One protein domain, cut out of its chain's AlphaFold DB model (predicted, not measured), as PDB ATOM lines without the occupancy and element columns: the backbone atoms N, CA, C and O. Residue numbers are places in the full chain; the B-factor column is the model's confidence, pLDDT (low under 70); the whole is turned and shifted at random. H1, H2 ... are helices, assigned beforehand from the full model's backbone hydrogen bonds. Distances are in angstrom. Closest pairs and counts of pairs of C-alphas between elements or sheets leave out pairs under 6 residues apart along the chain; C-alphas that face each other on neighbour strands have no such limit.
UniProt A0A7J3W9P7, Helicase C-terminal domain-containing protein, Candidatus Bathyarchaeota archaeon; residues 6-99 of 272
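AT A GLANCE: This is residues 6 to 99 of the 272 residues of the protein "Helicase C-terminal domain-containing protein" of Candidatus Bathyarchaeota archaeon (UniProt A0A7J3W9P7). Two helices, H1 and the shorter H3, lie side by side and run opposite ways, and H5 packs on the first part of H1, also running opposite to it. The short helix H2 follows at the far end of H1, short H4 packs on H3, and a long link, residues 73 to 87, leads from H4 round to H5. The printed part has 94 residues with five named helices, H1 to H5 in that order along the chain, and no named strand; its class is all helix. It is compact, with a radius of gyration of the C-alphas of 13.4 A, and only just elongated, with spans of 40 by 26 by 20 A.

HOW THE PARTS SIT: H1, residues 6 to 29, is the hub and touches three other helices. With its residues 22 to 26 alone it touches H2, residues 31 to 35; the closest C-alphas are those of Ala 26 and Leu 34, 6.8 A apart. H1 touches H3, residues 42 to 59, at a shallow tilt of 19 degrees, opposite ways, with the C-alphas of Tyr 11 and Arg 54 closest at 5.5 A. H2 and H3 are only just apart, at 8.5 A. H3 touches H4, residues 69 to 72, with its residues 46 to 53 alone; the closest C-alphas, of Val 49 and Ala 70, are 6.0 A apart. H1 touches H5, residues 88 to 98, with its residues 6 to 14 alone, at a shallow tilt of 21 degrees, opposite ways; the closest C-alphas, of Ala 6 and Ala 95, are 4.9 A apart. H4 and H5 are close but not clearly touching, with the C-alphas of Trp 71 and Val 89 closest at 7.6 A. H3 and H5 are apart, and so are H1 and H4. Every O i to N i+4 pair is within hydrogen-bond range in H1 and H5; in H3 it is 13 of 14, in H2 0 of 1 beside 2 of 2 O i to N i+3 pairs, and H4 is too short for an i+4 pair.

IN THESE COORDINATES: H1 begins at C-alpha 6, (33.587, -43.820, -31.450), and is 34.4 A long from first to last C-alpha. H2 measures 8.0 A. H3 begins at C-alpha 42, (19.172, -35.096, -7.179), and is 25.4 A long. H4 measures 5.8 A. H5 is 15.3 A long and ends at C-alpha 98, (30.054, -48.340, -35.795).

THE WHOLE: The C-alphas farthest apart, those of Gly 30 and Glu 98, are 40.4 A apart, while those of Ala 6 and Cys 99, the first and last printed, are 8.3 A apart. The printed part has no cut. The link from H1 to H2 is tight, those from H2 to H3 and from H3 to H4 are short, and that from H4 to H5 is long. The mean pLDDT of the printed part is 94.5, and no printed residue is under 70.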
ATOM      1  N   ALA A   6      34.826 -44.533 -31.786       93.31
ATOM      2  CA  ALA A   6      33.587 -43.820 -31.450       93.31
ATOM      3  C   ALA A   6      33.125 -44.057 -30.001       93.31
ATOM      4  O   ALA A   6      32.574 -43.159 -29.364       93.31
ATOM      5  N   LEU A   7      33.383 -45.244 -29.440       92.75
ATOM      6  CA  LEU A   7      33.102 -45.523 -28.028       92.75
ATOM      7  C   LEU A   7      34.029 -44.732 -27.098       92.75
ATOM      8  O   LEU A   7      33.578 -44.223 -26.072       92.75
ATOM      9  N   LEU A   8      35.305 -44.584 -27.463       93.19
ATOM     10  CA  LEU A   8      36.256 -43.757 -26.715       93.19
ATOM     11  C   LEU A   8      35.915 -42.265 -26.806       93.19
ATOM     12  O   LEU A   8      36.058 -41.547 -25.816       93.19
ATOM     13  N   GLU A   9      35.454 -41.790 -27.963       95.38
ATOM     14  CA  GLU A   9      34.961 -40.420 -28.131       95.38
ATOM     15  C   GLU A   9      33.751 -40.161 -27.223       95.38
ATOM     16  O   GLU A   9      33.763 -39.218 -26.430       95.38
ATOM     17  N   LEU A  10      32.756 -41.054 -27.248       96.25
ATOM     18  CA  LEU A  10      31.594 -40.985 -26.365       96.25
ATOM     19  C   LEU A  10      31.982 -41.017 -24.878       96.25
ATOM     20  O   LEU A  10      31.436 -40.258 -24.077       96.25
ATOM     21  N   TYR A  11      32.935 -41.870 -24.497       95.38
ATOM     22  CA  TYR A  11      33.441 -41.958 -23.125       95.38
ATOM     23  C   TYR A  11      34.060 -40.639 -22.645       95.38
ATOM     24  O   TYR A  11      33.844 -40.227 -21.499       95.38
ATOM     25  N   LYS A  12      34.821 -39.966 -23.518       96.44
ATOM     26  CA  LYS A  12      35.399 -38.643 -23.240       96.44
ATOM     27  C   LYS A  12      34.306 -37.584 -23.116       96.44
ATOM     28  O   LYS A  12      34.333 -36.809 -22.165       96.44
ATOM     29  N   ALA A  13      33.319 -37.598 -24.009       97.69
ATOM     30  CA  ALA A  13      32.208 -36.651 -23.983       97.69
ATOM     31  C   ALA A  13      31.358 -36.782 -22.713       97.69
ATOM     32  O   ALA A  13      31.045 -35.788 -22.060       97.69
ATOM     33  N   LEU A  14      31.055 -38.013 -22.294       97.56
ATOM     34  CA  LEU A  14      30.399 -38.276 -21.013       97.56
ATOM     35  C   LEU A  14      31.234 -37.770 -19.827       97.56
ATOM     36  O   LEU A  14      30.658 -37.318 -18.841       97.56
ATOM     37  N   GLY A  15      32.567 -37.808 -19.929       97.25
ATOM     38  CA  GLY A  15      33.479 -37.220 -18.943       97.25
ATOM     39  C   GLY A  15      33.249 -35.722 -18.751       97.25
ATOM     40  O   GLY A  15      33.044 -35.291 -17.624       97.25
ATOM     41  N   VAL A  16      33.143 -34.957 -19.843       97.88
ATOM     42  CA  VAL A  16      32.846 -33.511 -19.791       97.88
ATOM     43  C   VAL A  16      31.536 -33.229 -19.051       97.88
ATOM     44  O   VAL A  16      31.458 -32.313 -18.228       97.88
ATOM     45  N   VAL A  17      30.505 -34.045 -19.294       97.94
ATOM     46  CA  VAL A  17      29.227 -33.916 -18.583       97.94
ATOM     47  C   VAL A  17      29.407 -34.224 -17.095       97.94
ATOM     48  O   VAL A  17      28.954 -33.444 -16.260       97.94
ATOM     49  N   VAL A  18      30.096 -35.312 -16.740       97.62
ATOM     50  CA  VAL A  18      30.381 -35.652 -15.334       97.62
ATOM     51  C   VAL A  18      31.151 -34.532 -14.634       97.62
ATOM     52  O   VAL A  18      30.786 -34.165 -13.520       97.62
ATOM     53  N   ASP A  19      32.149 -33.939 -15.283       97.44
ATOM     54  CA  ASP A  19      32.955 -32.859 -14.710       97.44
ATOM     55  C   ASP A  19      32.139 -31.571 -14.514       97.44
ATOM     56  O   ASP A  19      32.331 -30.839 -13.542       97.44
ATOM     57  N   SER A  20      31.161 -31.301 -15.387       97.38
ATOM     58  CA  SER A  20      30.171 -30.241 -15.160       97.38
ATOM     59  C   SER A  20      29.306 -30.529 -13.928       97.38
ATOM     60  O   SER A  20      29.087 -29.636 -13.109       97.38
ATOM     61  N   TYR A  21      28.854 -31.773 -13.742       97.31
ATOM     62  CA  TYR A  21      28.126 -32.168 -12.534       97.31
ATOM     63  C   TYR A  21      28.981 -32.058 -11.268       97.31
ATOM     64  O   TYR A  21      28.475 -31.558 -10.268       97.31
ATOM     65  N   ARG A  22      30.254 -32.471 -11.304       97.12
ATOM     66  CA  ARG A  22      31.174 -32.357 -10.160       97.12
ATOM     67  C   ARG A  22      31.322 -30.910  -9.703       97.12
ATOM     68  O   ARG A  22      31.119 -30.642  -8.526       97.12
ATOM     69  N   ARG A  23      31.554 -29.980 -10.637       97.62
ATOM     70  CA  ARG A  23      31.616 -28.539 -10.335       97.62
ATOM     71  C   ARG A  23      30.331 -28.028  -9.689       97.62
ATOM     72  O   ARG A  23      30.380 -27.436  -8.622       97.62
ATOM     73  N   ARG A  24      29.170 -28.357 -10.264       97.44
ATOM     74  CA  ARG A  24      27.863 -27.956  -9.709       97.44
ATOM     75  C   ARG A  24      27.609 -28.537  -8.312       97.44
ATOM     76  O   ARG A  24      26.918 -27.918  -7.513       97.44
ATOM     77  N   VAL A  25      28.102 -29.748  -8.029       97.12
ATOM     78  CA  VAL A  25      28.003 -30.377  -6.701       97.12
ATOM     79  C   VAL A  25      28.906 -29.656  -5.705       97.12
ATOM     80  O   VAL A  25      28.430 -29.334  -4.620       97.12
ATOM     81  N   ALA A  26      30.152 -29.361  -6.079       97.06
ATOM     82  CA  ALA A  26      31.081 -28.605  -5.242       97.06
ATOM     83  C   ALA A  26      30.561 -27.190  -4.937       97.06
ATOM     84  O   ALA A  26      30.578 -26.764  -3.788       97.06
ATOM     85  N   GLU A  27      30.012 -26.495  -5.936       97.50
ATOM     86  CA  GLU A  27      29.398 -25.170  -5.772       97.50
ATOM     87  C   GLU A  27      28.181 -25.195  -4.832       97.50
ATOM     88  O   GLU A  27      27.980 -24.265  -4.056       97.50
ATOM     89  N   ALA A  28      27.362 -26.251  -4.887       96.81
ATOM     90  CA  ALA A  28      26.127 -26.338  -4.107       96.81
ATOM     91  C   ALA A  28      26.315 -26.902  -2.688       96.81
ATOM     92  O   ALA A  28      25.545 -26.556  -1.793       96.81
ATOM     93  N   TYR A  29      27.284 -27.802  -2.489       96.19
ATOM     94  CA  TYR A  29      27.421 -28.598  -1.260       96.19
ATOM     95  C   TYR A  29      28.846 -28.615  -0.676       96.19
ATOM     96  O   TYR A  29      29.057 -29.218   0.374       96.19
ATOM     97  N   GLY A  30      29.811 -27.957  -1.323       94.56
ATOM     98  CA  GLY A  30      31.225 -27.933  -0.938       94.56
ATOM     99  C   GLY A  30      32.056 -29.061  -1.561       94.56
ATOM    100  O   GLY A  30      31.547 -30.142  -1.858       94.56
ATOM    101  N   GLU A  31      33.360 -28.821  -1.735       93.12
ATOM    102  CA  GLU A  31      34.310 -29.776  -2.341       93.12
ATOM    103  C   GLU A  31      34.364 -31.114  -1.588       93.12
ATOM    104  O   GLU A  31      34.273 -32.177  -2.201       93.12
ATOM    105  N   ASN A  32      34.386 -31.076  -0.250       93.12
ATOM    106  CA  ASN A  32      34.438 -32.279   0.593       93.12
ATOM    107  C   ASN A  32      33.231 -33.217   0.379       93.12
ATOM    108  O   ASN A  32      33.315 -34.411   0.655       93.12
ATOM    109  N   HIS A  33      32.105 -32.708  -0.137       93.44
ATOM    110  CA  HIS A  33      30.925 -33.527  -0.409       93.44
ATOM    111  C   HIS A  33      31.127 -34.489  -1.592       93.44
ATOM    112  O   HIS A  33      30.418 -35.493  -1.703       93.44
ATOM    113  N   LEU A  34      32.084 -34.215  -2.488       90.06
ATOM    114  CA  LEU A  34      32.397 -35.097  -3.620       90.06
ATOM    115  C   LEU A  34      32.990 -36.441  -3.178       90.06
ATOM    116  O   LEU A  34      32.809 -37.438  -3.886       90.06
ATOM    117  N   ASP A  35      33.628 -36.479  -2.008       89.38
ATOM    118  CA  ASP A  35      34.210 -37.690  -1.426       89.38
ATOM    119  C   ASP A  35      33.150 -38.585  -0.757       89.38
ATOM    120  O   ASP A  35      33.364 -39.781  -0.535       89.38
ATOM    121  N   GLU A  36      31.962 -38.041  -0.480       88.62
ATOM    122  CA  GLU A  36      30.883 -38.751   0.197       88.62
ATOM    123  C   GLU A  36      29.997 -39.563  -0.762       88.62
ATOM    124  O   GLU A  36      29.615 -39.145  -1.865       88.62
ATOM    125  N   ILE A  37      29.505 -40.716  -0.289       87.62
ATOM    126  CA  ILE A  37      28.469 -41.488  -0.993       87.62
ATOM    127  C   ILE A  37      27.060 -40.894  -0.724       87.62
ATOM    128  O   ILE A  37      26.138 -41.580  -0.297       87.62
ATOM    129  N   CYS A  38      26.848 -39.610  -1.045       91.38
ATOM    130  CA  CYS A  38      25.548 -38.920  -0.985       91.38
ATOM    131  C   CYS A  38      24.432 -39.574  -1.836       91.38
ATOM    132  O   CYS A  38      24.599 -39.787  -3.038       91.38
ATOM    133  N   ARG A  39      23.274 -39.887  -1.236       91.62
ATOM    134  CA  ARG A  39      22.087 -40.455  -1.922       91.62
ATOM    135  C   ARG A  39      20.837 -39.570  -1.841       91.62
ATOM    136  O   ARG A  39      19.800 -39.950  -2.375       91.62
ATOM    137  N   SER A  40      20.933 -38.416  -1.189       93.19
ATOM    138  CA  SER A  40      19.815 -37.498  -0.941       93.19
ATOM    139  C   SER A  40      19.614 -36.489  -2.074       93.19
ATOM    140  O   SER A  40      18.484 -36.166  -2.428       93.19
ATOM    141  N   HIS A  41      20.699 -35.991  -2.671       95.31
ATOM    142  CA  HIS A  41      20.628 -34.885  -3.623       95.31
ATOM    143  C   HIS A  41      20.442 -35.358  -5.066       95.31
ATOM    144  O   HIS A  41      21.224 -36.156  -5.590       95.31
ATOM    145  N   ARG A  42      19.453 -34.784  -5.765       94.31
ATOM    146  CA  ARG A  42      19.172 -35.096  -7.179       94.31
ATOM    147  C   ARG A  42      20.379 -34.852  -8.088       94.31
ATOM    148  O   ARG A  42      20.600 -35.616  -9.025       94.31
ATOM    149  N   LEU A  43      21.169 -33.818  -7.798       95.12
ATOM    150  CA  LEU A  43      22.383 -33.494  -8.542       95.12
ATOM    151  C   LEU A  43      23.446 -34.600  -8.405       95.12
ATOM    152  O   LEU A  43      23.946 -35.092  -9.416       95.12
ATOM    153  N   CYS A  44      23.705 -35.066  -7.178       95.06
ATOM    154  CA  CYS A  44      24.633 -36.165  -6.894       95.06
ATOM    155  C   CYS A  44      24.158 -37.491  -7.511       95.06
ATOM    156  O   CYS A  44      24.953 -38.238  -8.086       95.06
ATOM    157  N   LEU A  45      22.852 -37.772  -7.448       94.69
ATOM    158  CA  LEU A  45      22.254 -38.956  -8.072       94.69
ATOM    159  C   LEU A  45      22.432 -38.941  -9.596       94.69
ATOM    160  O   LEU A  45      22.890 -39.932 -10.168       94.69
ATOM    161  N   ASN A  46      22.132 -37.818 -10.253       95.44
ATOM    162  CA  ASN A  46      22.317 -37.666 -11.697       95.44
ATOM    163  C   ASN A  46      23.786 -37.822 -12.105       95.44
ATOM    164  O   ASN A  46      24.070 -38.567 -13.044       95.44
ATOM    165  N   MET A  47      24.714 -37.191 -11.375       95.88
ATOM    166  CA  MET A  47      26.155 -37.327 -11.608       95.88
ATOM    167  C   MET A  47      26.579 -38.798 -11.620       95.88
ATOM    168  O   MET A  47      27.235 -39.252 -12.554       95.88
ATOM    169  N   ARG A  48      26.155 -39.576 -10.616       94.38
ATOM    170  CA  ARG A  48      26.497 -41.003 -10.519       94.38
ATOM    171  C   ARG A  48      25.873 -41.851 -11.609       94.38
ATOM    172  O   ARG A  48      26.507 -42.786 -12.085       94.38
ATOM    173  N   VAL A  49      24.636 -41.552 -11.995       95.12
ATOM    174  CA  VAL A  49      23.963 -42.257 -13.092       95.12
ATOM    175  C   VAL A  49      24.721 -42.047 -14.405       95.12
ATOM    176  O   VAL A  49      24.919 -43.013 -15.142       95.12
ATOM    177  N   ILE A  50      25.190 -40.826 -14.674       96.56
ATOM    178  CA  ILE A  50      25.973 -40.503 -15.875       96.56
ATOM    179  C   ILE A  50      27.380 -41.109 -15.792       96.56
ATOM    180  O   ILE A  50      27.842 -41.704 -16.758       96.56
ATOM    181  N   GLU A  51      28.035 -41.044 -14.634       95.19
ATOM    182  CA  GLU A  51      29.341 -41.678 -14.404       95.19
ATOM    183  C   GLU A  51      29.268 -43.208 -14.569       95.19
ATOM    184  O   GLU A  51      30.171 -43.827 -15.134       95.19
ATOM    185  N   ASN A  52      28.174 -43.843 -14.138       94.25
ATOM    186  CA  ASN A  52      27.945 -45.264 -14.390       94.25
ATOM    187  C   ASN A  52      27.706 -45.530 -15.883       94.25
ATOM    188  O   ASN A  52      28.324 -46.430 -16.440       94.25
ATOM    189  N   LEU A  53      26.872 -44.728 -16.556       96.00
ATOM    190  CA  LEU A  53      26.676 -44.832 -18.008       96.00
ATOM    191  C   LEU A  53      28.015 -44.740 -18.761       96.00
ATOM    192  O   LEU A  53      28.282 -45.561 -19.637       96.00
ATOM    193  N   ARG A  54      28.867 -43.784 -18.375       95.25
ATOM    194  CA  ARG A  54      30.211 -43.583 -18.923       95.25
ATOM    195  C   ARG A  54      31.062 -44.841 -18.832       95.25
ATOM    196  O   ARG A  54      31.646 -45.240 -19.829       95.25
ATOM    197  N   LYS A  55      31.106 -45.498 -17.672       92.50
ATOM    198  CA  LYS A  55      31.852 -46.758 -17.505       92.50
ATOM    199  C   LYS A  55      31.243 -47.875 -18.351       92.50
ATOM    200  O   LYS A  55      31.932 -48.504 -19.150       92.50
ATOM    201  N   ARG A  56      29.925 -48.057 -18.245       92.38
ATOM    202  CA  ARG A  56      29.188 -49.176 -18.850       92.38
ATOM    203  C   ARG A  56      29.212 -49.175 -20.370       92.38
ATOM    204  O   ARG A  56      29.225 -50.245 -20.963       92.38
ATOM    205  N   VAL A  57      29.274 -48.011 -21.016       92.56
ATOM    206  CA  VAL A  57      29.304 -47.953 -22.484       92.56
ATOM    207  C   VAL A  57      30.582 -48.562 -23.079       92.56
ATOM    208  O   VAL A  57      30.543 -49.105 -24.180       92.56
ATOM    209  N   VAL A  58      31.694 -48.527 -22.334       91.31
ATOM    210  CA  VAL A  58      32.989 -49.101 -22.738       91.31
ATOM    211  C   VAL A  58      33.205 -50.491 -22.139       91.31
ATOM    212  O   VAL A  58      33.734 -51.376 -22.808       91.31
ATOM    213  N   GLU A  59      32.813 -50.703 -20.883       90.62
ATOM    214  CA  GLU A  59      32.978 -51.996 -20.211       90.62
ATOM    215  C   GLU A  59      31.996 -53.041 -20.758       90.62
ATOM    216  O   GLU A  59      32.407 -54.158 -21.040       90.62
ATOM    217  N   ASP A  60      30.740 -52.678 -21.023       88.75
ATOM    218  CA  ASP A  60      29.702 -53.642 -21.415       88.75
ATOM    219  C   ASP A  60      29.312 -53.522 -22.901       88.75
ATOM    220  O   ASP A  60      28.591 -54.376 -23.418       88.75
ATOM    221  N   GLY A  61      29.757 -52.462 -23.589       89.56
ATOM    222  CA  GLY A  61      29.425 -52.145 -24.984       89.56
ATOM    223  C   GLY A  61      28.174 -51.270 -25.158       89.56
ATOM    224  O   GLY A  61      27.282 -51.218 -24.307       89.56
ATOM    225  N   ALA A  62      28.080 -50.580 -26.300       89.50
ATOM    226  CA  ALA A  62      27.031 -49.589 -26.569       89.50
ATOM    227  C   ALA A  62      25.602 -50.164 -26.483       89.50
ATOM    228  O   ALA A  62      24.708 -49.552 -25.893       89.50
ATOM    229  N   SER A  63      25.366 -51.359 -27.029       91.00
ATOM    230  CA  SER A  63      24.038 -51.989 -27.043       91.00
ATOM    231  C   SER A  63      23.523 -52.354 -25.648       91.00
ATOM    232  O   SER A  63      22.307 -52.484 -25.457       91.00
ATOM    233  N   SER A  64      24.426 -52.502 -24.676       90.12
ATOM    234  CA  SER A  64      24.117 -52.899 -23.300       90.12
ATOM    235  C   SER A  64      23.462 -51.767 -22.510       90.12
ATOM    236  O   SER A  64      22.648 -52.018 -21.619       90.12
ATOM    237  N   VAL A  65      23.734 -50.513 -22.882       92.50
ATOM    238  CA  VAL A  65      23.220 -49.335 -22.172       92.50
ATOM    239  C   VAL A  65      21.956 -48.736 -22.790       92.50
ATOM    240  O   VAL A  65      21.376 -47.832 -22.202       92.50
ATOM    241  N   LEU A  66      21.453 -49.253 -23.917       91.25
ATOM    242  CA  LEU A  66      20.258 -48.735 -24.616       91.25
ATOM    243  C   LEU A  66      19.034 -48.505 -23.705       91.25
ATOM    244  O   LEU A  66      18.281 -47.561 -23.903       91.25
ATOM    245  N   GLY A  67      18.826 -49.372 -22.708       89.62
ATOM    246  CA  GLY A  67      17.688 -49.288 -21.780       89.62
ATOM    247  C   GLY A  67      17.911 -48.403 -20.549       89.62
ATOM    248  O   GLY A  67      17.075 -48.399 -19.649       89.62
ATOM    249  N   TYR A  68      19.044 -47.709 -20.443       93.62
ATOM    250  CA  TYR A  68      19.387 -46.972 -19.230       93.62
ATOM    251  C   TYR A  68      18.499 -45.736 -19.064       93.62
ATOM    252  O   TYR A  68      18.325 -44.934 -19.977       93.62
ATOM    253  N   ARG A  69      18.000 -45.512 -17.842       91.44
ATOM    254  CA  ARG A  69      17.230 -44.297 -17.510       91.44
ATOM    255  C   ARG A  69      18.046 -43.009 -17.663       91.44
ATOM    256  O   ARG A  69      17.452 -41.947 -17.824       91.44
ATOM    257  N   ALA A  70      19.376 -43.116 -17.654       93.75
ATOM    258  CA  ALA A  70      20.309 -42.014 -17.879       93.75
ATOM    259  C   ALA A  70      19.976 -41.207 -19.144       93.75
ATOM    260  O   ALA A  70      20.061 -39.986 -19.110       93.75
ATOM    261  N   TRP A  71      19.499 -41.862 -20.211       94.94
ATOM    262  CA  TRP A  71      19.149 -41.217 -21.484       94.94
ATOM    263  C   TRP A  71      18.018 -40.187 -21.389       94.94
ATOM    264  O   TRP A  71      17.878 -39.354 -22.277       94.94
ATOM    265  N   LYS A  72      17.228 -40.205 -20.308       93.50
ATOM    266  CA  LYS A  72      16.199 -39.188 -20.042       93.50
ATOM    267  C   LYS A  72      16.778 -37.881 -19.490       93.50
ATOM    268  O   LYS A  72      16.046 -36.905 -19.356       93.50
ATOM    269  N   ASN A  73      18.059 -37.850 -19.126       95.88
ATOM    270  CA  ASN A  73      18.694 -36.655 -18.589       95.88
ATOM    271  C   ASN A  73      18.904 -35.617 -19.703       95.88
ATOM    272  O   ASN A  73      19.568 -35.889 -20.705       95.88
ATOM    273  N   ILE A  74      18.350 -34.419 -19.504       94.88
ATOM    274  CA  ILE A  74      18.402 -33.321 -20.475       94.88
ATOM    275  C   ILE A  74      19.833 -32.873 -20.795       94.88
ATOM    276  O   ILE A  74      20.101 -32.456 -21.916       94.88
ATOM    277  N   ASP A  75      20.776 -33.006 -19.857       96.31
ATOM    278  CA  ASP A  75      22.170 -32.613 -20.076       96.31
ATOM    279  C   ASP A  75      22.874 -33.517 -21.102       96.31
ATOM    280  O   ASP A  75      23.832 -33.082 -21.730       96.31
ATOM    281  N   LEU A  76      22.368 -34.734 -21.355       97.44
ATOM    282  CA  LEU A  76      22.885 -35.605 -22.422       97.44
ATOM    283  C   LEU A  76      22.405 -35.190 -23.822       97.44
ATOM    284  O   LEU A  76      22.969 -35.631 -24.823       97.44
ATOM    285  N   GLN A  77      21.361 -34.364 -23.902       96.19
ATOM    286  CA  GLN A  77      20.807 -33.860 -25.161       96.19
ATOM    287  C   GLN A  77      21.443 -32.530 -25.580       96.19
ATOM    288  O   GLN A  77      21.298 -32.113 -26.725       96.19
ATOM    289  N   LYS A  78      22.142 -31.856 -24.661       96.62
ATOM    290  CA  LYS A  78      22.757 -30.557 -24.927       96.62
ATOM    291  C   LYS A  78      23.995 -30.708 -25.820       96.62
ATOM    292  O   LYS A  78      24.752 -31.665 -25.640       96.62
ATOM    293  N   PRO A  79      24.224 -29.765 -26.748       97.44
ATOM    294  CA  PRO A  79      25.425 -29.748 -27.570       97.44
ATOM    295  C   PRO A  79      26.663 -29.458 -26.713       97.44
ATOM    296  O   PRO A  79      26.641 -28.573 -25.853       97.44
ATOM    297  N   LEU A  80      27.755 -30.180 -26.967       97.38
ATOM    298  CA  LEU A  80      29.045 -29.975 -26.309       97.38
ATOM    299  C   LEU A  80      30.003 -29.237 -27.247       97.38
ATOM    300  O   LEU A  80      30.241 -29.671 -28.377       97.38
ATOM    301  N   LYS A  81      30.579 -28.121 -26.785       96.00
ATOM    302  CA  LYS A  81      31.484 -27.288 -27.599       96.00
ATOM    303  C   LYS A  81      32.752 -28.055 -27.977       96.00
ATOM    304  O   LYS A  81      33.189 -28.006 -29.123       96.00
ATOM    305  N   GLU A  82      33.275 -28.826 -27.031       96.19
ATOM    306  CA  GLU A  82      34.452 -29.688 -27.147       96.19
ATOM    307  C   GLU A  82      34.286 -30.765 -28.231       96.19
ATOM    308  O   GLU A  82      35.272 -31.255 -28.774       96.19
ATOM    309  N   PHE A  83      33.039 -31.094 -28.589       96.69
ATOM    310  CA  PHE A  83      32.685 -32.106 -29.586       96.69
ATOM    311  C   PHE A  83      31.969 -31.496 -30.796       96.69
ATOM    312  O   PHE A  83      31.064 -32.101 -31.368       96.69
ATOM    313  N   LYS A  84      32.376 -30.283 -31.202       96.56
ATOM    314  CA  LYS A  84      31.861 -29.581 -32.396       96.56
ATOM    315  C   LYS A  84      30.334 -29.412 -32.387       96.56
ATOM    316  O   LYS A  84      29.689 -29.485 -33.429       96.56
ATOM    317  N   GLY A  85      29.754 -29.222 -31.204       96.62
ATOM    318  CA  GLY A  85      28.314 -29.071 -31.020       96.62
ATOM    319  C   GLY A  85      27.533 -30.386 -30.989       96.62
ATOM    320  O   GLY A  85      26.315 -30.337 -30.866       96.62
ATOM    321  N   ALA A  86      28.186 -31.549 -31.056       97.44
ATOM    322  CA  ALA A  86      27.497 -32.823 -30.893       97.44
ATOM    323  C   ALA A  86      27.022 -33.019 -29.445       97.44
ATOM    324  O   ALA A  86      27.725 -32.697 -28.483       97.44
ATOM    325  N   SER A  87      25.832 -33.586 -29.293       98.12
ATOM    326  CA  SER A  87      25.296 -34.067 -28.020       98.12
ATOM    327  C   SER A  87      25.778 -35.487 -27.702       98.12
ATOM    328  O   SER A  87      26.186 -36.245 -28.588       98.12
ATOM    329  N   ILE A  88      25.663 -35.907 -26.436       98.19
ATOM    330  CA  ILE A  88      25.969 -37.292 -26.036       98.19
ATOM    331  C   ILE A  88      25.087 -38.287 -26.796       98.19
ATOM    332  O   ILE A  88      25.560 -39.347 -27.200       98.19
ATOM    333  N   VAL A  89      23.809 -37.960 -27.006       97.19
ATOM    334  CA  VAL A  89      22.871 -38.833 -27.727       97.19
ATOM    335  C   VAL A  89      23.310 -39.049 -29.177       97.19
ATOM    336  O   VAL A  89      23.238 -40.172 -29.677       97.19
ATOM    337  N   GLU A  90      23.795 -38.010 -29.857       97.19
ATOM    338  CA  GLU A  90      24.310 -38.130 -31.226       97.19
ATOM    339  C   GLU A  90      25.587 -38.966 -31.284       97.19
ATOM    340  O   GLU A  90      25.684 -39.871 -32.114       97.19
ATOM    341  N   LEU A  91      26.534 -38.722 -30.372       97.38
ATOM    342  CA  LEU A  91      27.759 -39.521 -30.265       97.38
ATOM    343  C   LEU A  91      27.443 -40.992 -29.957       97.38
ATOM    344  O   LEU A  91      28.033 -41.893 -30.546       97.38
ATOM    345  N   PHE A  92      26.455 -41.252 -29.100       97.00
ATOM    346  CA  PHE A  92      26.004 -42.605 -28.790       97.00
ATOM    347  C   PHE A  92      25.382 -43.314 -29.995       97.00
ATOM    348  O   PHE A  92      25.690 -44.480 -30.240       97.00
ATOM    349  N   ARG A  93      24.558 -42.620 -30.789       95.50
ATOM    350  CA  ARG A  93      24.016 -43.175 -32.040       95.50
ATOM    351  C   ARG A  93      25.130 -43.524 -33.027       95.50
ATOM    352  O   ARG A  93      25.085 -44.604 -33.602       95.50
ATOM    353  N   ARG A  94      26.142 -42.661 -33.185       94.38
ATOM    354  CA  ARG A  94      27.316 -42.952 -34.030       94.38
ATOM    355  C   ARG A  94      28.063 -44.191 -33.536       94.38
ATOM    356  O   ARG A  94      28.299 -45.103 -34.321       94.38
ATOM    357  N   ALA A  95      28.340 -44.267 -32.233       94.00
ATOM    358  CA  ALA A  95      29.007 -45.420 -31.633       94.00
ATOM    359  C   ALA A  95      28.222 -46.729 -31.839       94.00
ATOM    360  O   ALA A  95      28.817 -47.742 -32.191       94.00
ATOM    361  N   LEU A  96      26.891 -46.708 -31.693       92.31
ATOM    362  CA  LEU A  96      26.028 -47.869 -31.954       92.31
ATOM    363  C   LEU A  96      26.064 -48.343 -33.411       92.31
ATOM    364  O   LEU A  96      25.942 -49.546 -33.652       92.31
ATOM    365  N   MET A  97      26.178 -47.412 -34.362       90.31
ATOM    366  CA  MET A  97      26.258 -47.723 -35.790       90.31
ATOM    367  C   MET A  97      27.617 -48.315 -36.167       90.31
ATOM    368  O   MET A  97      27.666 -49.235 -36.975       90.31
ATOM    369  N   GLU A  98      28.701 -47.819 -35.567       88.62
ATOM    370  CA  GLU A  98      30.054 -48.340 -35.795       88.62
ATOM    371  C   GLU A  98      30.245 -49.719 -35.157       88.62
ATOM    372  O   GLU A  98      30.709 -50.655 -35.803       88.62
ATOM    373  N   CYS A  99      29.878 -49.862 -33.883       84.69
ATOM    374  CA  CYS A  99      30.023 -51.111 -33.156       84.69
ATOM    375  C   CYS A  99      28.935 -51.238 -32.089       84.69
ATOM    376  O   CYS A  99      28.945 -50.568 -31.055       84.69
TER     377      CYS A  99